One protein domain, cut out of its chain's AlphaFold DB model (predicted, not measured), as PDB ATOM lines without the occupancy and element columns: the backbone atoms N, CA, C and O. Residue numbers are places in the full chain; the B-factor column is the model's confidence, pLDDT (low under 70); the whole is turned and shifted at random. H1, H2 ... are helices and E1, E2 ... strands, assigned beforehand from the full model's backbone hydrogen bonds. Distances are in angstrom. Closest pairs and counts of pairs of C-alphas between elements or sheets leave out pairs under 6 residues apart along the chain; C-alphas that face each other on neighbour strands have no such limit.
ATOM      1  N   PRO A 408      25.500  44.393  11.124       71.25
ATOM      2  CA  PRO A 408      26.266  43.521  10.246       71.25
ATOM      3  C   PRO A 408      25.578  42.157  10.119       71.25
ATOM      4  O   PRO A 408      25.378  41.456  11.110       71.25
ATOM      5  N   LYS A 409      25.255  41.780   8.883       84.25
ATOM      6  CA  LYS A 409      24.897  40.409   8.518       84.25
ATOM      7  C   LYS A 409      26.173  39.584   8.390       84.25
ATOM      8  O   LYS A 409      27.144  40.062   7.797       84.25
ATOM      9  N   THR A 410      26.155  38.363   8.909       91.31
ATOM     10  CA  THR A 410      27.252  37.401   8.760       91.31
ATOM     11  C   THR A 410      26.728  36.196   7.986       91.31
ATOM     12  O   THR A 410      25.571  35.820   8.140       91.31
ATOM     13  N   TYR A 411      27.567  35.600   7.145       94.12
ATOM     14  CA  TYR A 411      27.223  34.413   6.366       94.12
ATOM     15  C   TYR A 411      28.057  33.234   6.856       94.12
ATOM     16  O   TYR A 411      29.282  33.357   6.970       94.12
ATOM     17  N   PHE A 412      27.386  32.119   7.135       96.62
ATOM     18  CA  PHE A 412      28.010  30.857   7.515       96.62
ATOM     19  C   PHE A 412      27.737  29.790   6.457       96.62
ATOM     20  O   PHE A 412      26.634  29.696   5.917       96.62
ATOM     21  N   TYR A 413      28.752  28.979   6.189       96.69
ATOM     22  CA  TYR A 413      28.682  27.805   5.331       96.69
ATOM     23  C   TYR A 413      28.847  26.565   6.200       96.69
ATOM     24  O   TYR A 413      29.668  26.549   7.121       96.69
ATOM     25  N   HIS A 414      28.063  25.535   5.918       96.56
ATOM     26  CA  HIS A 414      28.195  24.252   6.593       96.56
ATOM     27  C   HIS A 414      29.438  23.499   6.099       96.56
ATOM     28  O   HIS A 414      29.847  23.676   4.951       96.56
ATOM     29  N   LEU A 415      29.997  22.599   6.915       95.25
ATOM     30  CA  LEU A 415      31.128  21.740   6.541       95.25
ATOM     31  C   LEU A 415      30.921  21.011   5.199       95.25
ATOM     32  O   LEU A 415      31.846  20.906   4.405       95.25
ATOM     33  N   SER A 416      29.696  20.568   4.900       93.94
ATOM     34  CA  SER A 416      29.370  19.883   3.637       93.94
ATOM     35  C   SER A 416      29.316  20.791   2.398       93.94
ATOM     36  O   SER A 416      29.008  20.308   1.315       93.94
ATOM     37  N   GLN A 417      29.510  22.102   2.558       94.56
ATOM     38  CA  GLN A 417      29.488  23.106   1.487       94.56
ATOM     39  C   GLN A 417      30.887  23.678   1.201       94.56
ATOM     40  O   GLN A 417      31.019  24.602   0.395       94.56
ATOM     41  N   VAL A 418      31.921  23.183   1.893       95.88
ATOM     42  CA  VAL A 418      33.282  23.725   1.854       95.88
ATOM     43  C   VAL A 418      34.312  22.616   1.656       95.88
ATOM     44  O   VAL A 418      34.252  21.555   2.272       95.88
ATOM     45  N   TYR A 419      35.293  22.887   0.804       95.19
ATOM     46  CA  TYR A 419      36.411  22.008   0.492       95.19
ATOM     47  C   TYR A 419      37.693  22.646   1.014       95.19
ATOM     48  O   TYR A 419      38.183  23.621   0.447       95.19
ATOM     49  N   PHE A 420      38.239  22.115   2.103       95.44
ATOM     50  CA  PHE A 420      39.550  22.530   2.603       95.44
ATOM     51  C   PHE A 420      40.678  21.707   1.958       95.44
ATOM     52  O   PHE A 420      40.437  20.566   1.557       95.44
ATOM     53  N   PRO A 421      41.915  22.239   1.881       95.06
ATOM     54  CA  PRO A 421      43.077  21.476   1.426       95.06
ATOM     55  C   PRO A 421      43.302  20.209   2.263       95.06
ATOM     56  O   PRO A 421      43.035  20.203   3.463       95.06
ATOM     57  N   GLU A 422      43.890  19.161   1.677       91.06
ATOM     58  CA  GLU A 422      44.178  17.893   2.379       91.06
ATOM     59  C   GLU A 422      45.119  18.039   3.590       91.06
ATOM     60  O   GLU A 422      45.186  17.143   4.431       91.06
ATOM     61  N   SER A 423      45.840  19.158   3.704       93.94
ATOM     62  CA  SER A 423      46.672  19.511   4.860       93.94
ATOM     63  C   SER A 423      45.892  20.151   6.015       93.94
ATOM     64  O   SER A 423      46.411  20.218   7.129       93.94
ATOM     65  N   PHE A 424      44.662  20.618   5.787       95.69
ATOM     66  CA  PHE A 424      43.839  21.222   6.829       95.69
ATOM     67  C   PHE A 424      43.345  20.159   7.816       95.69
ATOM     68  O   PHE A 424      42.919  19.064   7.439       95.69
ATOM     69  N   ARG A 425      43.406  20.488   9.105       95.38
ATOM     70  CA  ARG A 425      42.951  19.645  10.210       95.38
ATOM     71  C   ARG A 425      42.108  20.503  11.137       95.38
ATOM     72  O   ARG A 425      42.526  21.601  11.505       95.38
ATOM     73  N   LEU A 426      40.939  20.002  11.522       95.50
ATOM     74  CA  LEU A 426      40.106  20.646  12.533       95.50
ATOM     75  C   LEU A 426      40.869  20.655  13.869       95.50
ATOM     76  O   LEU A 426      41.370  19.601  14.274       95.50
ATOM     77  N   PRO A 427      40.988  21.805  14.560       95.44
ATOM     78  CA  PRO A 427      41.708  21.862  15.826       95.44
ATOM     79  C   PRO A 427      41.084  20.934  16.875       95.44
ATOM     80  O   PRO A 427      39.863  20.832  16.976       95.44
ATOM     81  N   GLN A 428      41.914  20.298  17.707       91.81
ATOM     82  CA  GLN A 428      41.459  19.317  18.706       91.81
ATOM     83  C   GLN A 428      40.366  19.861  19.643       91.81
ATOM     84  O   GLN A 428      39.441  19.132  19.988       91.81
ATOM     85  N   HIS A 429      40.413  21.152  19.996       93.81
ATOM     86  CA  HIS A 429      39.388  21.789  20.828       93.81
ATOM     87  C   HIS A 429      38.015  21.895  20.132       93.81
ATOM     88  O   HIS A 429      36.994  21.864  20.812       93.81
ATOM     89  N   VAL A 430      37.965  21.956  18.794       95.00
ATOM     90  CA  VAL A 430      36.710  21.894  18.019       95.00
ATOM     91  C   VAL A 430      36.110  20.493  18.095       95.00
ATOM     92  O   VAL A 430      34.906  20.353  18.282       95.00
ATOM     93  N   ILE A 431      36.948  19.455  18.004       92.75
ATOM     94  CA  ILE A 431      36.518  18.051  18.105       92.75
ATOM     95  C   ILE A 431      36.041  17.735  19.533       92.75
ATOM     96  O   ILE A 431      35.036  17.050  19.708       92.75
ATOM     97  N   ALA A 432      36.724  18.269  20.551       90.69
ATOM     98  CA  ALA A 432      36.300  18.165  21.946       90.69
ATOM     99  C   ALA A 432      34.950  18.865  22.184       90.69
ATOM    100  O   ALA A 432      34.044  18.250  22.738       90.69
ATOM    101  N   ALA A 433      34.770  20.095  21.684       92.75
ATOM    102  CA  ALA A 433      33.487  20.799  21.743       92.75
ATOM    103  C   ALA A 433      32.367  20.023  21.019       92.75
ATOM    104  O   ALA A 433      31.271  19.866  21.552       92.75
ATOM    105  N   GLU A 434      32.644  19.471  19.834       91.50
ATOM    106  CA  GLU A 434      31.712  18.626  19.070       91.50
ATOM    107  C   GLU A 434      31.310  17.335  19.811       91.50
ATOM    108  O   GLU A 434      30.203  16.837  19.608       91.50
ATOM    109  N   LEU A 435      32.182  16.797  20.670       88.81
ATOM    110  CA  LEU A 435      31.885  15.660  21.551       88.81
ATOM    111  C   LEU A 435      31.148  16.073  22.838       88.81
ATOM    112  O   LEU A 435      30.382  15.281  23.385       88.81
ATOM    113  N   GLU A 436      31.384  17.285  23.340       88.62
ATOM    114  CA  GLU A 436      30.790  17.774  24.586       88.62
ATOM    115  C   GLU A 436      29.338  18.250  24.406       88.62
ATOM    116  O   GLU A 436      28.485  17.958  25.258       88.62
ATOM    117  N   TYR A 437      29.056  18.977  23.319       84.88
ATOM    118  CA  TYR A 437      27.749  19.577  23.041       84.88
ATOM    119  C   TYR A 437      26.729  18.576  22.472       84.88
ATOM    120  O   TYR A 437      27.062  17.575  21.844       84.88
ATOM    121  N   THR A 438      25.438  18.858  22.670       71.00
ATOM    122  CA  THR A 438      24.352  18.008  22.158       71.00
ATOM    123  C   THR A 438      24.358  17.932  20.632       71.00
ATOM    124  O   THR A 438      24.438  18.959  19.953       71.00
ATOM    125  N   VAL A 439      24.207  16.713  20.101       77.25
ATOM    126  CA  VAL A 439      24.171  16.404  18.659       77.25
ATOM    127  C   VAL A 439      23.238  17.360  17.905       77.25
ATOM    128  O   VAL A 439      22.037  17.402  18.167       77.25
ATOM    129  N   GLY A 440      23.796  18.099  16.942       80.06
ATOM    130  CA  GLY A 440      23.083  19.079  16.114       80.06
ATOM    131  C   GLY A 440      23.314  20.549  16.492       80.06
ATOM    132  O   GLY A 440      23.034  21.416  15.665       80.06
ATOM    133  N   SER A 441      23.871  20.844  17.674       91.12
ATOM    134  CA  SER A 441      24.187  22.224  18.096       91.12
ATOM    135  C   SER A 441      25.218  22.859  17.144       91.12
ATOM    136  O   SER A 441      26.273  22.257  16.943       91.12
ATOM    137  N   PRO A 442      24.956  24.033  16.537       95.25
ATOM    138  CA  PRO A 442      25.858  24.629  15.554       95.25
ATOM    139  C   PRO A 442      27.117  25.195  16.223       95.25
ATOM    140  O   PRO A 442      27.040  26.100  17.058       95.25
ATOM    141  N   LEU A 443      28.291  24.693  15.837       95.94
ATOM    142  CA  LEU A 443      29.595  25.143  16.340       95.94
ATOM    143  C   LEU A 443      30.407  25.821  15.234       95.94
ATOM    144  O   LEU A 443      30.322  25.445  14.062       95.94
ATOM    145  N   ASN A 444      31.246  26.791  15.602       96.69
ATOM    146  CA  ASN A 444      32.248  27.326  14.686       96.69
ATOM    147  C   ASN A 444      33.347  26.279  14.439       96.69
ATOM    148  O   ASN A 444      33.994  25.817  15.380       96.69
ATOM    149  N   GLY A 445      33.596  25.941  13.175       94.94
ATOM    150  CA  GLY A 445      34.534  24.887  12.788       94.94
ATOM    151  C   GLY A 445      36.024  25.199  12.999       94.94
ATOM    152  O   GLY A 445      36.845  24.307  12.795       94.94
ATOM    153  N   LEU A 446      36.392  26.421  13.407       95.38
ATOM    154  CA  LEU A 446      37.766  26.779  13.792       95.38
ATOM    155  C   LEU A 446      37.958  26.974  15.296       95.38
ATOM    156  O   LEU A 446      39.035  26.669  15.796       95.38
ATOM    157  N   THR A 447      36.962  27.523  15.997       96.31
ATOM    158  CA  THR A 447      37.085  27.890  17.421       96.31
ATOM    159  C   THR A 447      36.337  26.958  18.370       96.31
ATOM    160  O   THR A 447      36.473  27.093  19.583       96.31
ATOM    161  N   GLY A 448      35.482  26.068  17.854       95.19
ATOM    162  CA  GLY A 448      34.609  25.202  18.655       95.19
ATOM    163  C   GLY A 448      33.499  25.958  19.391       95.19
ATOM    164  O   GLY A 448      32.667  25.340  20.049       95.19
ATOM    165  N   ALA A 449      33.460  27.290  19.280       95.56
ATOM    166  CA  ALA A 449      32.496  28.120  19.980       95.56
ATOM    167  C   ALA A 449      31.075  27.861  19.466       95.56
ATOM    168  O   ALA A 449      30.830  27.852  18.256       95.56
ATOM    169  N   HIS A 450      30.135  27.709  20.397       94.69
ATOM    170  CA  HIS A 450      28.718  27.591  20.085       94.69
ATOM    171  C   HIS A 450      28.209  28.842  19.356       94.69
ATOM    172  O   HIS A 450      28.435  29.971  19.799       94.69
ATOM    173  N   LEU A 451      27.489  28.647  18.252       94.44
ATOM    174  CA  LEU A 451      26.910  29.714  17.445       94.44
ATOM    175  C   LEU A 451      25.449  29.941  17.876       94.44
ATOM    176  O   LEU A 451      24.586  29.134  17.545       94.44
ATOM    177  N   PRO A 452      25.115  31.031  18.591       92.75
ATOM    178  CA  PRO A 452      23.776  31.255  19.152       92.75
ATOM    179  C   PRO A 452      22.755  31.743  18.103       92.75
ATOM    180  O   PRO A 452      21.832  32.489  18.424       92.75
ATOM    181  N   TYR A 453      22.938  31.370  16.835       93.31
ATOM    182  CA  TYR A 453      22.109  31.814  15.719       93.31
ATOM    183  C   TYR A 453      20.985  30.811  15.482       93.31
ATOM    184  O   TYR A 453      21.220  29.673  15.074       93.31
ATOM    185  N   VAL A 454      19.753  31.253  15.727       90.00
ATOM    186  CA  VAL A 454      18.536  30.447  15.571       90.00
ATOM    187  C   VAL A 454      18.395  29.958  14.124       90.00
ATOM    188  O   VAL A 454      17.935  28.841  13.890       90.00
ATOM    189  N   GLU A 455      18.867  30.743  13.156       92.62
ATOM    190  CA  GLU A 455      18.887  30.419  11.726       92.62
ATOM    191  C   GLU A 455      19.752  29.186  11.381       92.62
ATOM    192  O   GLU A 455      19.482  28.529  10.380       92.62
ATOM    193  N   LEU A 456      20.752  28.841  12.209       92.56
ATOM    194  CA  LEU A 456      21.603  27.651  12.036       92.56
ATOM    195  C   LEU A 456      21.036  26.391  12.711       92.56
ATOM    196  O   LEU A 456      21.598  25.306  12.556       92.56
ATOM    197  N   LEU A 457      19.943  26.509  13.471       89.62
ATOM    198  CA  LEU A 457      19.299  25.356  14.098       89.62
ATOM    199  C   LEU A 457      18.597  24.494  13.048       89.62
ATOM    200  O   LEU A 457      17.946  24.996  12.127       89.62
ATOM    201  N   LYS A 458      18.696  23.177  13.225       85.12
ATOM    202  CA  LYS A 458      18.189  22.158  12.299       85.12
ATOM    203  C   LYS A 458      16.726  22.374  11.906       85.12
ATOM    204  O   LYS A 458      16.366  22.196  10.743       85.12
ATOM    205  N   GLU A 459      15.899  22.785  12.857       84.44
ATOM    206  CA  GLU A 459      14.468  23.043  12.694       84.44
ATOM    207  C   GLU A 459      14.212  24.192  11.706       84.44
ATOM    208  O   GLU A 459      13.312  24.105  10.874       84.44
ATOM    209  N   ASN A 460      15.040  25.238  11.739       84.31
ATOM    210  CA  ASN A 460      14.928  26.385  10.836       84.31
ATOM    211  C   ASN A 460      15.564  26.103   9.471       84.31
ATOM    212  O   ASN A 460      15.033  26.531   8.442       84.31
ATOM    213  N   LEU A 461      16.635  25.308   9.435       87.75
ATOM    214  CA  LEU A 461      17.217  24.819   8.186       87.75
ATOM    215  C   LEU A 461      16.242  23.917   7.419       87.75
ATOM    216  O   LEU A 461      16.169  24.025   6.200       87.75
ATOM    217  N   LEU A 462      15.439  23.086   8.097       83.50
ATOM    218  CA  LEU A 462      14.378  22.295   7.452       83.50
ATOM    219  C   LEU A 462      13.331  23.177   6.750       83.50
ATOM    220  O   LEU A 462      12.795  22.780   5.719       83.50
ATOM    221  N   LEU A 463      13.055  24.369   7.291       78.12
ATOM    222  CA  LEU A 463      12.078  25.312   6.741       78.12
ATOM    223  C   LEU A 463      12.643  26.182   5.607       78.12
ATOM    224  O   LEU A 463      11.902  26.532   4.690       78.12
ATOM    225  N   GLN A 464      13.924  26.561   5.675       77.38
ATOM    226  CA  GLN A 464      14.530  27.539   4.755       77.38
ATOM    227  C   GLN A 464      15.487  26.921   3.723       77.38
ATOM    228  O   GLN A 464      15.586  27.416   2.600       77.38
ATOM    229  N   TYR A 465      16.179  25.836   4.079       84.62
ATOM    230  CA  TYR A 465      17.254  25.215   3.297       84.62
ATOM    231  C   TYR A 465      17.133  23.675   3.331       84.62
ATOM    232  O   TYR A 465      18.032  22.996   3.838       84.62
ATOM    233  N   PRO A 466      16.045  23.087   2.793       79.62
ATOM    234  CA  PRO A 466      15.732  21.664   2.963       79.62
ATOM    235  C   PRO A 466      16.844  20.727   2.470       79.62
ATOM    236  O   PRO A 466      17.083  19.700   3.096       79.62
ATOM    237  N   ASN A 467      17.588  21.101   1.422       79.00
ATOM    238  CA  ASN A 467      18.743  20.334   0.939       79.00
ATOM    239  C   ASN A 467      19.869  20.262   1.987       79.00
ATOM    240  O   ASN A 467      20.469  19.210   2.189       79.00
ATOM    241  N   LEU A 468      20.137  21.366   2.690       82.88
ATOM    242  CA  LEU A 468      21.169  21.429   3.723       82.88
ATOM    243  C   LEU A 468      20.731  20.682   4.987       82.88
ATOM    244  O   LEU A 468      21.499  19.926   5.581       82.88
ATOM    245  N   ALA A 469      19.457  20.824   5.352       81.06
ATOM    246  CA  ALA A 469      18.861  20.055   6.430       81.06
ATOM    247  C   ALA A 469      18.808  18.547   6.130       81.06
ATOM    248  O   ALA A 469      18.962  17.745   7.048       81.06
ATOM    249  N   ALA A 470      18.647  18.149   4.863       79.38
ATOM    250  CA  ALA A 470      18.747  16.755   4.445       79.38
ATOM    251  C   ALA A 470      20.155  16.196   4.699       79.38
ATOM    252  O   ALA A 470      20.257  15.107   5.256       79.38
ATOM    253  N   VAL A 471      21.227  16.950   4.422       78.88
ATOM    254  CA  VAL A 471      22.603  16.540   4.778       78.88
ATOM    255  C   VAL A 471      22.760  16.369   6.298       78.88
ATOM    256  O   VAL A 471      23.241  15.334   6.753       78.88
ATOM    257  N   LEU A 472      22.233  17.304   7.100       78.25
ATOM    258  CA  LEU A 472      22.180  17.206   8.574       78.25
ATOM    259  C   LEU A 472      21.239  16.095   9.110       78.25
ATOM    260  O   LEU A 472      21.173  15.838  10.319       78.25
ATOM    261  N   CYS A 473      20.463  15.446   8.240       76.56
ATOM    262  CA  CYS A 473      19.585  14.315   8.557       76.56
ATOM    263  C   CYS A 473      20.107  12.973   8.022       76.56
ATOM    264  O   CYS A 473      19.804  11.942   8.625       76.56
ATOM    265  N   ALA A 474      20.871  12.974   6.925       65.19
ATOM    266  CA  ALA A 474      21.240  11.788   6.149       65.19
ATOM    267  C   ALA A 474      22.043  10.752   6.952       65.19
ATOM    268  O   ALA A 474      21.901   9.551   6.725       65.19
ATOM    269  N   SER A 475      22.773  11.203   7.978       55.97
ATOM    270  CA  SER A 475      23.546  10.400   8.941       55.97
ATOM    271  C   SER A 475      22.741   9.351   9.747       55.97
ATOM    272  O   SER A 475      23.277   8.754  10.681       55.97
ATOM    273  N   ARG A 476      21.451   9.124   9.453       54.12
ATOM    274  CA  ARG A 476      20.573   8.177  10.170       54.12
ATOM    275  C   ARG A 476      20.170   6.929   9.380       54.12
ATOM    276  O   ARG A 476      19.512   6.062   9.952       54.12
ATOM    277  N   LEU A 511      40.392  10.862  17.081       87.62
ATOM    278  CA  LEU A 511      40.755  12.266  16.883       87.62
ATOM    279  C   LEU A 511      41.347  12.494  15.487       87.62
ATOM    280  O   LEU A 511      40.954  13.454  14.824       87.62
ATOM    281  N   GLU A 512      42.216  11.605  15.001       90.56
ATOM    282  CA  GLU A 512      42.771  11.686  13.648       90.56
ATOM    283  C   GLU A 512      41.658  11.606  12.593       90.56
ATOM    284  O   GLU A 512      41.526  12.522  11.773       90.56
ATOM    285  N   LYS A 513      40.774  10.601  12.667       88.69
ATOM    286  CA  LYS A 513      39.640  10.464  11.734       88.69
ATOM    287  C   LYS A 513      38.696  11.671  11.766       88.69
ATOM    288  O   LYS A 513      38.264  12.127  10.708       88.69
ATOM    289  N   ARG A 514      38.385  12.218  12.948       87.94
ATOM    290  CA  ARG A 514      37.503  13.399  13.085       87.94
ATOM    291  C   ARG A 514      38.174  14.729  12.748       87.94
ATOM    292  O   ARG A 514      37.463  15.698  12.469       87.94
ATOM    293  N   SER A 515      39.505  14.790  12.749       90.06
ATOM    294  CA  SER A 515      40.254  15.986  12.346       90.06
ATOM    295  C   SER A 515      40.146  16.280  10.848       90.06
ATOM    296  O   SER A 515      40.361  17.419  10.432       90.06
ATOM    297  N   LEU A 516      39.770  15.285  10.037       89.69
ATOM    298  CA  LEU A 516      39.520  15.464   8.613       89.69
ATOM    299  C   LEU A 516      38.162  16.162   8.381       89.69
ATOM    300  O   LEU A 516      37.136  15.706   8.896       89.69
ATOM    301  N   PRO A 517      38.120  17.248   7.585       83.06
ATOM    302  CA  PRO A 517      36.892  17.993   7.295       83.06
ATOM    303  C   PRO A 517      35.955  17.266   6.314       83.06
ATOM    304  O   PRO A 517      34.794  17.635   6.182       83.06
ATOM    305  N   THR A 518      36.437  16.239   5.612       80.81
ATOM    306  CA  THR A 518      35.673  15.495   4.596       80.81
ATOM    307  C   THR A 518      34.556  14.637   5.191       80.81
ATOM    308  O   THR A 518      33.531  14.419   4.539       80.81
ATOM    309  N   VAL A 519      34.720  14.176   6.435       76.88
ATOM    310  CA  VAL A 519      33.691  13.440   7.178       76.88
ATOM    311  C   VAL A 519      32.667  14.441   7.704       76.88
ATOM    312  O   VAL A 519      32.989  15.261   8.564       76.88
ATOM    313  N   HIS A 520      31.438  14.360   7.193       75.69
ATOM    314  CA  HIS A 520      30.330  15.281   7.480       75.69
ATOM    315  C   HIS A 520      29.135  14.609   8.189       75.69
ATOM    316  O   HIS A 520      28.115  15.257   8.417       75.69
ATOM    317  N   ASP A 521      29.258  13.332   8.573       75.25
ATOM    318  CA  ASP A 521      28.185  12.521   9.167       75.25
ATOM    319  C   ASP A 521      27.650  13.091  10.491       75.25
ATOM    320  O   ASP A 521      28.228  12.913  11.564       75.25
ATOM    321  N   GLY A 522      26.522  13.803  10.403       80.75
ATOM    322  CA  GLY A 522      25.789  14.342  11.554       80.75
ATOM    323  C   GLY A 522      26.475  15.514  12.262       80.75
ATOM    324  O   GLY A 522      25.973  15.985  13.284       80.75
ATOM    325  N   ARG A 523      27.601  15.992  11.724       89.44
ATOM    326  CA  ARG A 523      28.365  17.128  12.247       89.44
ATOM    327  C   ARG A 523      27.603  18.422  11.992       89.44
ATOM    328  O   ARG A 523      27.012  18.580  10.932       89.44
ATOM    329  N   SER A 524      27.642  19.353  12.943       93.06
ATOM    330  CA  SER A 524      27.047  20.694  12.811       93.06
ATOM    331  C   SER A 524      28.152  21.748  12.916       93.06
ATOM    332  O   SER A 524      28.149  22.607  13.798       93.06
ATOM    333  N   LEU A 525      29.158  21.623  12.044       95.50
ATOM    334  CA  LEU A 525      30.303  22.533  11.981       95.50
ATOM    335  C   LEU A 525      30.087  23.581  10.886       95.50
ATOM    336  O   LEU A 525      29.774  23.251   9.739       95.50
ATOM    337  N   TRP A 526      30.282  24.845  11.251       96.81
ATOM    338  CA  TRP A 526      29.984  26.006  10.418       96.81
ATOM    339  C   TRP A 526      31.171  26.961  10.352       96.81
ATOM    340  O   TRP A 526      31.813  27.250  11.363       96.81
ATOM    341  N   PHE A 527      31.433  27.506   9.170       97.19
ATOM    342  CA  PHE A 527      32.570  28.386   8.906       97.19
ATOM    343  C   PHE A 527      32.079  29.707   8.325       97.19
ATOM    344  O   PHE A 527      31.211  29.721   7.450       97.19
ATOM    345  N   SER A 528      32.631  30.828   8.782       96.25
ATOM    346  CA  SER A 528      32.409  32.105   8.105       96.25
ATOM    347  C   SER A 528      33.228  32.178   6.810       96.25
ATOM    348  O   SER A 528      34.248  31.507   6.663       96.25
ATOM    349  N   ALA A 529      32.842  33.059   5.881       93.31
ATOM    350  CA  ALA A 529      33.620  33.304   4.656       93.31
ATOM    351  C   ALA A 529      35.102  33.649   4.928       93.31
ATOM    352  O   ALA A 529      35.976  33.317   4.130       93.31
ATOM    353  N   LYS A 530      35.396  34.300   6.065       93.50
ATOM    354  CA  LYS A 530      36.767  34.622   6.483       93.50
ATOM    355  C   LYS A 530      37.535  33.363   6.898       93.50
ATOM    356  O   LYS A 530      38.678  33.200   6.485       93.50
ATOM    357  N   ASP A 531      36.899  32.503   7.688       95.38
ATOM    358  CA  ASP A 531      37.478  31.261   8.221       95.38
ATOM    359  C   ASP A 531      37.917  30.325   7.085       95.38
ATOM    360  O   ASP A 531      39.003  29.751   7.122       95.38
ATOM    361  N   ILE A 532      37.088  30.236   6.040       96.00
ATOM    362  CA  ILE A 532      37.327  29.421   4.844       96.00
ATOM    363  C   ILE A 532      38.569  29.923   4.095       96.00
ATOM    364  O   ILE A 532      39.523  29.171   3.900       96.00
ATOM    365  N   LEU A 533      38.601  31.216   3.745       93.19
ATOM    366  CA  LEU A 533      39.708  31.820   2.992       93.19
ATOM    367  C   LEU A 533      41.031  31.807   3.759       93.19
ATOM    368  O   LEU A 533      42.080  31.557   3.168       93.19
ATOM    369  N   GLN A 534      40.992  32.046   5.071       94.50
ATOM    370  CA  GLN A 534      42.187  32.072   5.918       94.50
ATOM    371  C   GLN A 534      42.909  30.710   5.970       94.50
ATOM    372  O   GLN A 534      44.106  30.666   6.262       94.50
ATOM    373  N   HIS A 535      42.215  29.618   5.636       94.31
ATOM    374  CA  HIS A 535      42.770  28.265   5.561       94.31
ATOM    375  C   HIS A 535      42.762  27.666   4.145       94.31
ATOM    376  O   HIS A 535      42.851  26.448   3.990       94.31
ATOM    377  N   GLY A 536      42.675  28.510   3.110       94.25
ATOM    378  CA  GLY A 536      42.729  28.081   1.708       94.25
ATOM    379  C   GLY A 536      41.563  27.187   1.278       94.25
ATOM    380  O   GLY A 536      41.691  26.453   0.301       94.25
ATOM    381  N   GLY A 537      40.452  27.218   2.016       94.56
ATOM    382  CA  GLY A 537      39.236  26.510   1.655       94.56
ATOM    383  C   GLY A 537      38.523  27.154   0.469       94.56
ATOM    384  O   GLY A 537      38.626  28.358   0.226       94.56
ATOM    385  N   ILE A 538      37.774  26.327  -0.251       94.25
ATOM    386  CA  ILE A 538      36.969  26.679  -1.420       94.25
ATOM    387  C   ILE A 538      35.506  26.381  -1.083       94.25
ATOM    388  O   ILE A 538      35.208  25.381  -0.434       94.25
ATOM    389  N   VAL A 539      34.582  27.235  -1.510       94.00
ATOM    390  CA  VAL A 539      33.138  27.009  -1.332       94.00
ATOM    391  C   VAL A 539      32.577  26.285  -2.561       94.00
ATOM    392  O   VAL A 539      32.935  26.637  -3.685       94.00
ATOM    393  N   ASP A 540      31.695  25.295  -2.374       87.81
ATOM    394  CA  ASP A 540      30.949  24.681  -3.487       87.81
ATOM    395  C   ASP A 540      30.200  25.774  -4.268       87.81
ATOM    396  O   ASP A 540      29.508  26.612  -3.690       87.81
ATOM    397  N   VAL A 541      30.303  25.762  -5.596       82.56
ATOM    398  CA  VAL A 541      29.599  26.707  -6.479       82.56
ATOM    399  C   VAL A 541      28.071  26.650  -6.329       82.56
ATOM    400  O   VAL A 541      27.388  27.610  -6.679       82.56
ATOM    401  N   ASN A 542      27.536  25.551  -5.785       80.88
ATOM    402  CA  ASN A 542      26.118  25.359  -5.466       80.88
ATOM    403  C   ASN A 542      25.787  25.602  -3.980       80.88
ATOM    404  O   ASN A 542      24.651  25.370  -3.558       80.88
ATOM    405  N   ALA A 543      26.752  26.038  -3.165       85.62
ATOM    406  CA  ALA A 543      26.525  26.313  -1.753       85.62
ATOM    407  C   ALA A 543      25.554  27.484  -1.558       85.62
ATOM    408  O   ALA A 543      25.760  28.589  -2.061       85.62
ATOM    409  N   THR A 544      24.552  27.269  -0.712       86.94
ATOM    410  CA  THR A 544      23.690  28.337  -0.204       86.94
ATOM    411  C   THR A 544      24.155  28.694   1.210       86.94
ATOM    412  O   THR A 544      23.922  27.887   2.115       86.94
ATOM    413  N   PRO A 545      24.821  29.845   1.430       93.44
ATOM    414  CA  PRO A 545      25.186  30.278   2.774       93.44
ATOM    415  C   PRO A 545      23.942  30.574   3.602       93.44
ATOM    416  O   PRO A 545      22.975  31.152   3.098       93.44
ATOM    417  N   VAL A 546      24.008  30.272   4.894       93.50
ATOM    418  CA  VAL A 546      22.986  30.704   5.844       93.50
ATOM    419  C   VAL A 546      23.350  32.102   6.332       93.50
ATOM    420  O   VAL A 546      24.409  32.329   6.925       93.50
ATOM    421  N   GLU A 547      22.479  33.061   6.031       93.31
ATOM    422  CA  GLU A 547      22.562  34.416   6.565       93.31
ATOM    423  C   GLU A 547      22.115  34.404   8.029       93.31
ATOM    424  O   GLU A 547      20.988  34.007   8.322       93.31
ATOM    425  N   VAL A 548      22.980  34.859   8.935       91.25
ATOM    426  CA  VAL A 548      22.644  35.018  10.353       91.25
ATOM    427  C   VAL A 548      22.632  36.490  10.733       91.25
ATOM    428  O   VAL A 548      23.531  37.273  10.377       91.25
ATOM    429  N   THR A 549      21.615  36.881  11.490       86.12
ATOM    430  CA  THR A 549      21.517  38.242  12.005       86.12
ATOM    431  C   THR A 549      22.362  38.343  13.265       86.12
ATOM    432  O   THR A 549      21.974  37.858  14.326       86.12
ATOM    433  N   CYS A 550      23.513  39.017  13.183       74.38
ATOM    434  CA  CYS A 550      24.270  39.355  14.381       74.38
ATOM    435  C   CYS A 550      23.507  40.432  15.168       74.38
ATOM    436  O   CYS A 550      23.749  41.637  15.034       74.38
ATOM    437  N   LEU A 551      22.579  39.979  16.015       63.88
ATOM    438  CA  LEU A 551      22.248  40.677  17.245       63.88
ATOM    439  C   LEU A 551      23.574  40.836  17.986       63.88
ATOM    440  O   LEU A 551      24.059  39.894  18.613       63.88
ATOM    441  N   LYS A 552      24.183  42.027  17.885       53.22
ATOM    442  CA  LYS A 552      25.185  42.445  18.863       53.22
ATOM    443  C   LYS A 552      24.527  42.196  20.207       53.22
ATOM    444  O   LYS A 552      23.527  42.853  20.500       53.22
ATOM    445  N   ALA A 553      25.056  41.248  20.976       43.97
ATOM    446  CA  ALA A 553      24.651  41.095  22.354       43.97
ATOM    447  C   ALA A 553      24.803  42.482  22.976       43.97
ATOM    448  O   ALA A 553      25.910  43.022  23.026       43.97
ATOM    449  N   LEU A 554      23.676  43.086  23.360       39.62
ATOM    450  CA  LEU A 554      23.699  44.167  24.322       39.62
ATOM    451  C   LEU A 554      24.383  43.544  25.521       39.62
ATOM    452  O   LEU A 554      23.805  42.670  26.171       39.62
ATOM    453  N   THR A 555      25.647  43.904  25.727       35.78
ATOM    454  CA  THR A 555      26.401  43.501  26.897       35.78
ATOM    455  C   THR A 555      25.648  44.102  28.066       35.78
ATOM    456  O   THR A 555      25.840  45.266  28.416       35.78
ATOM    457  N   TYR A 556      24.746  43.304  28.639       32.53
ATOM    458  CA  TYR A 556      24.231  43.500  29.977       32.53
ATOM    459  C   TYR A 556      25.445  43.360  30.885       32.53
ATOM    460  O   TYR A 556      25.741  42.291  31.417       32.53
ATOM    461  N   ALA A 557      26.193  44.458  30.995       31.56
ATOM    462  CA  ALA A 557      27.096  44.692  32.092       31.56
ATOM    463  C   ALA A 557      26.216  44.566  33.328       31.56
ATOM    464  O   ALA A 557      25.379  45.426  33.605       31.56
ATOM    465  N   ARG A 583      37.968  47.576   9.444       31.48
ATOM    466  CA  ARG A 583      37.511  47.822   8.077       31.48
ATOM    467  C   ARG A 583      37.148  46.469   7.477       31.48
ATOM    468  O   ARG A 583      38.005  45.623   7.245       31.48
ATOM    469  N   ARG A 584      35.845  46.253   7.315       37.97
ATOM    470  CA  ARG A 584      35.267  44.957   6.960       37.97
ATOM    471  C   ARG A 584      35.571  44.651   5.498       37.97
ATOM    472  O   ARG A 584      35.083  45.355   4.618       37.97
ATOM    473  N   MET A 585      36.342  43.598   5.247       39.59
ATOM    474  CA  MET A 585      36.495  43.049   3.901       39.59
ATOM    475  C   MET A 585      35.251  42.224   3.567       39.59
ATOM    476  O   MET A 585      34.926  41.277   4.282       39.59
ATOM    477  N   MET A 586      34.546  42.589   2.496       33.75
ATOM    478  CA  MET A 586      33.590  41.689   1.853       33.75
ATOM    479  C   MET A 586      34.348  40.911   0.785       33.75
ATOM    480  O   MET A 586      34.806  41.502  -0.192       33.75
ATOM    481  N   TYR A 587      34.484  39.604   0.971       42.06
ATOM    482  CA  TYR A 587      35.054  38.734  -0.047       42.06
ATOM    483  C   TYR A 587      33.992  38.436  -1.105       42.06
ATOM    484  O   TYR A 587      32.849  38.115  -0.775       42.06
ATOM    485  N   ASN A 588      34.354  38.591  -2.378       41.38
ATOM    486  CA  ASN A 588      33.477  38.229  -3.485       41.38
ATOM    487  C   ASN A 588      33.327  36.695  -3.542       41.38
ATOM    488  O   ASN A 588      34.246  35.975  -3.154       41.38
ATOM    489  N   VAL A 589      32.206  36.193  -4.064       43.41
ATOM    490  CA  VAL A 589      32.012  34.749  -4.300       43.41
ATOM    491  C   VAL A 589      33.108  34.215  -5.225       43.41
ATOM    492  O   VAL A 589      33.661  33.153  -4.967       43.41
ATOM    493  N   ASP A 590      33.536  35.009  -6.210       44.06
ATOM    494  CA  ASP A 590      34.656  34.667  -7.095       44.06
ATOM    495  C   ASP A 590      35.977  34.427  -6.329       44.06
ATOM    496  O   ASP A 590      36.770  33.579  -6.726       44.06
ATOM    497  N   CYS A 591      36.201  35.104  -5.193       43.09
ATOM    498  CA  CYS A 591      37.368  34.884  -4.325       43.09
ATOM    499  C   CYS A 591      37.265  33.594  -3.491       43.09
ATOM    500  O   CYS A 591      38.287  33.087  -3.044       43.09
ATOM    501  N   LEU A 592      36.047  33.089  -3.257       48.53
ATOM    502  CA  LEU A 592      35.771  31.827  -2.554       48.53
ATOM    503  C   LEU A 592      35.792  30.613  -3.497       48.53
ATOM    504  O   LEU A 592      35.948  29.488  -3.033       48.53
ATOM    505  N   VAL A 593      35.633  30.843  -4.805       50.34
ATOM    506  CA  VAL A 593      35.741  29.823  -5.863       50.34
ATOM    507  C   VAL A 593      37.160  29.779  -6.456       50.34
ATOM    508  O   VAL A 593      37.607  28.722  -6.897       50.34
ATOM    509  N   ASN A 594      37.900  30.895  -6.430       61.94
ATOM    510  CA  ASN A 594      39.308  30.970  -6.826       61.94
ATOM    511  C   ASN A 594      40.196  31.400  -5.633       61.94
ATOM    512  O   ASN A 594      40.328  32.604  -5.372       61.94
ATOM    513  N   PRO A 595      40.835  30.447  -4.924       51.38
ATOM    514  CA  PRO A 595      41.594  30.744  -3.711       51.38
ATOM    515  C   PRO A 595      42.848  31.587  -3.967       51.38
ATOM    516  O   PRO A 595      43.254  32.318  -3.068       51.38
ATOM    517  N   ASP A 596      43.436  31.570  -5.170       58.03
ATOM    518  CA  ASP A 596      44.606  32.404  -5.495       58.03
ATOM    519  C   ASP A 596      44.244  33.897  -5.541       58.03
ATOM    520  O   ASP A 596      45.016  34.746  -5.088       58.03
ATOM    521  N   GLU A 597      43.057  34.238  -6.054       56.38
ATOM    522  CA  GLU A 597      42.526  35.607  -5.990       56.38
ATOM    523  C   GLU A 597      42.117  35.981  -4.559       56.38
ATOM    524  O   GLU A 597      42.429  37.081  -4.100       56.38
ATOM    525  N   GLY A 598      41.509  35.053  -3.812       54.16
ATOM    526  CA  GLY A 598      41.238  35.233  -2.381       54.16
ATOM    527  C   GLY A 598      42.504  35.555  -1.578       54.16
ATOM    528  O   GLY A 598      42.546  36.560  -0.862       54.16
ATOM    529  N   TYR A 599      43.573  34.776  -1.761       51.38
ATOM    530  CA  TYR A 599      44.870  34.995  -1.116       51.38
ATOM    531  C   TYR A 599      45.521  36.318  -1.523       51.38
ATOM    532  O   TYR A 599      46.102  36.990  -0.667       51.38
ATOM    533  N   LYS A 600      45.417  36.738  -2.793       57.62
ATOM    534  CA  LYS A 600      45.883  38.070  -3.222       57.62
ATOM    535  C   LYS A 600      45.132  39.177  -2.491       57.62
ATOM    536  O   LYS A 600      45.783  40.069  -1.958       57.62
ATOM    537  N   VAL A 601      43.801  39.109  -2.408       54.72
ATOM    538  CA  VAL A 601      42.983  40.123  -1.716       54.72
ATOM    539  C   VAL A 601      43.308  40.186  -0.219       54.72
ATOM    540  O   VAL A 601      43.457  41.281   0.323       54.72
ATOM    541  N   VAL A 602      43.494  39.037   0.441       47.03
ATOM    542  CA  VAL A 602      43.909  38.971   1.855       47.03
ATOM    543  C   VAL A 602      45.313  39.565   2.058       47.03
ATOM    544  O   VAL A 602      45.509  40.400   2.943       47.03
ATOM    545  N   ASN A 603      46.283  39.193   1.215       48.75
ATOM    546  CA  ASN A 603      47.695  39.571   1.380       48.75
ATOM    547  C   ASN A 603      48.059  40.966   0.840       48.75
ATOM    548  O   ASN A 603      49.086  41.519   1.232       48.75
ATOM    549  N   GLN A 604      47.250  41.555  -0.045       46.16
ATOM    550  CA  GLN A 604      47.437  42.932  -0.526       46.16
ATOM    551  C   GLN A 604      46.970  43.988   0.487       46.16
ATOM    552  O   GLN A 604      47.155  45.182   0.254       46.16
ATOM    553  N   CYS A 605      46.388  43.584   1.620       38.59
ATOM    554  CA  CYS A 605      45.949  44.514   2.649       38.59
ATOM    555  C   CYS A 605      47.151  44.996   3.498       38.59
ATOM    556  O   CYS A 605      47.710  44.210   4.267       38.59
ATOM    557  N   PRO A 606      47.551  46.286   3.440       36.81
ATOM    558  CA  PRO A 606      48.840  46.766   3.967       36.81
ATOM    559  C   PRO A 606      48.930  46.857   5.505       36.81
ATOM    560  O   PRO A 606      49.870  47.442   6.028       36.81
ATOM    561  N   PHE A 607      47.967  46.287   6.235       39.91
ATOM    562  CA  PHE A 607      47.868  46.335   7.700       39.91
ATOM    563  C   PHE A 607      48.230  45.008   8.397       39.91
ATOM    564  O   PHE A 607      48.094  44.910   9.611       39.91
ATOM    565  N   LEU A 608      48.676  43.988   7.649       37.66
ATOM    566  CA  LEU A 608      49.093  42.685   8.196       37.66
ATOM    567  C   LEU A 608      50.618  42.463   8.208       37.66
ATOM    568  O   LEU A 608      51.070  41.391   8.594       37.66
ATOM    569  N   ARG A 609      51.419  43.473   7.841       37.06
ATOM    570  CA  ARG A 609      52.868  43.493   8.096       37.06
ATOM    571  C   ARG A 609      53.185  44.402   9.278       37.06
ATOM    572  O   ARG A 609      53.586  45.547   9.092       37.06
ATOM    573  N   ASN A 610      52.999  43.869  10.480       33.38
ATOM    574  CA  ASN A 610      53.767  44.321  11.633       33.38
ATOM    575  C   ASN A 610      54.959  43.372  11.759       33.38
ATOM    576  O   ASN A 610      54.781  42.231  12.178       33.38
ATOM    577  N   ASP A 611      56.142  43.837  11.365       38.12
ATOM    578  CA  ASP A 611      57.390  43.118  11.615       38.12
ATOM    579  C   ASP A 611      57.775  43.293  13.097       38.12
ATOM    580  O   ASP A 611      58.272  44.350  13.493       38.12
ATOM    581  N   HIS A 612      57.535  42.254  13.902       35.06
ATOM    582  CA  HIS A 612      58.137  42.017  15.219       35.06
ATOM    583  C   HIS A 612      58.361  40.515  15.415       35.06
ATOM    584  O   HIS A 612      57.390  39.756  15.206       35.06
TER     585      HIS A 612
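Overview. This is residues 408 to 476, 511 to 557 and 583 to 612 of the 612 residues of an uncharacterized protein of Phytomonas sp. isolate Hart1 (UniProt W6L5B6). A small, twisted three-stranded sheet, E2 E1 E3, sits in the middle, with short helices in three groups round it: the hairpin H2 and H3 at one side, H5, H6 and H7 at the opposite side, and the pair H1 and H4 at a third. Long loops run between these groups, and the last residues, 606 to 612, stick out as a free tail. The printed part has 146 residues with seven named helices and three named strands, in the order E1 H1 H2 H3 H4 E2 H5 E3 H6 H7; the sheet is antiparallel and the class is mixed, helices and strands, with 64 residues, under half, in named elements. It is compact, with a radius of gyration of the C-alphas of 15.9 A and spans of 48 by 42 by 32 A.

Along the chain. In the sheet, E1 is residues 409 to 414, 16.6 A long, from C-alpha 409 at (24.897, 40.409, 8.518); E2 is residues 525 to 528, 10.5 A, and E3 residues 546 to 549, 9.8 A. H5 is residues 529 to 534, 8.7 A. H2 is residues 458 to 464, 10.0 A, and H3 residues 466 to 474, 11.7 A. H1 is residues 428 to 436, 12.3 A, and H4 residues 511 to 515, 5.9 A. H6 is residues 589 to 593, 6.4 A, and H7 residues 595 to 603, 11.9 A, ending with C-alpha 603 at (47.695, 39.571, 1.380).

Arrangement. E1 is the inner strand, and its pairing is staggered: residues 409 to 412 pair with E3, with N 412 and O 546 at 3.0 A, and residues 412 to 414 with E2, with N 413 and O 527 at 2.9 A. E2, H5 and E3 form a split strand-helix-strand unit, two strands running the same way with E1 between them, and its crossover is right-handed. Residues 443 to 444 pair, parallel, with residues 525 to 526 of E2. H5 lies over E2 at a height over the sheet of 8.9 A, taken from 6 of the sheet's C-alphas, and stands up from the sheet at 50 degrees. H5 only just touches H7, about perpendicular at 84 degrees, with 3 pairs of C-alphas within 8 A, the closest those of Leu 533 and Gly 598, 6.5 A apart. H3 is only just on the sheet and only grazes it with residues 468 to 472. H2 and H3 form a helical hairpin at a shallow tilt of 28 degrees, opposite ways, with the closest C-alphas, those of Leu 462 and Ala 469, 5.1 A apart. H1 and H4 touch, the closest C-alphas being those of Ile 431 and Arg 514, 6.9 A apart. H6 and H7 only just touch, with 3 pairs within 8 A, and only at the corner; their closest C-alphas are those of Cys 591 and Gly 598, 4.3 A apart. Every O i to N i+4 pair is within hydrogen-bond range in H1, H3, H4, H5, H6 and H7, and 2 of 3 in H2.

Size, cuts and confidence. The C-alphas farthest apart, those of Arg 476 and His 612, are 50.8 A apart. Residues 477 to 510 and 558 to 582 are not printed, with gaps of 21.7 A and 26.4 A between C-alphas. The links E1 to H1, H1 to H2 and H5 to E3 are long. The mean pLDDT of the printed part is 77.3, and residues 474 to 476, 551 to 557 and 583 to 612 are under 70.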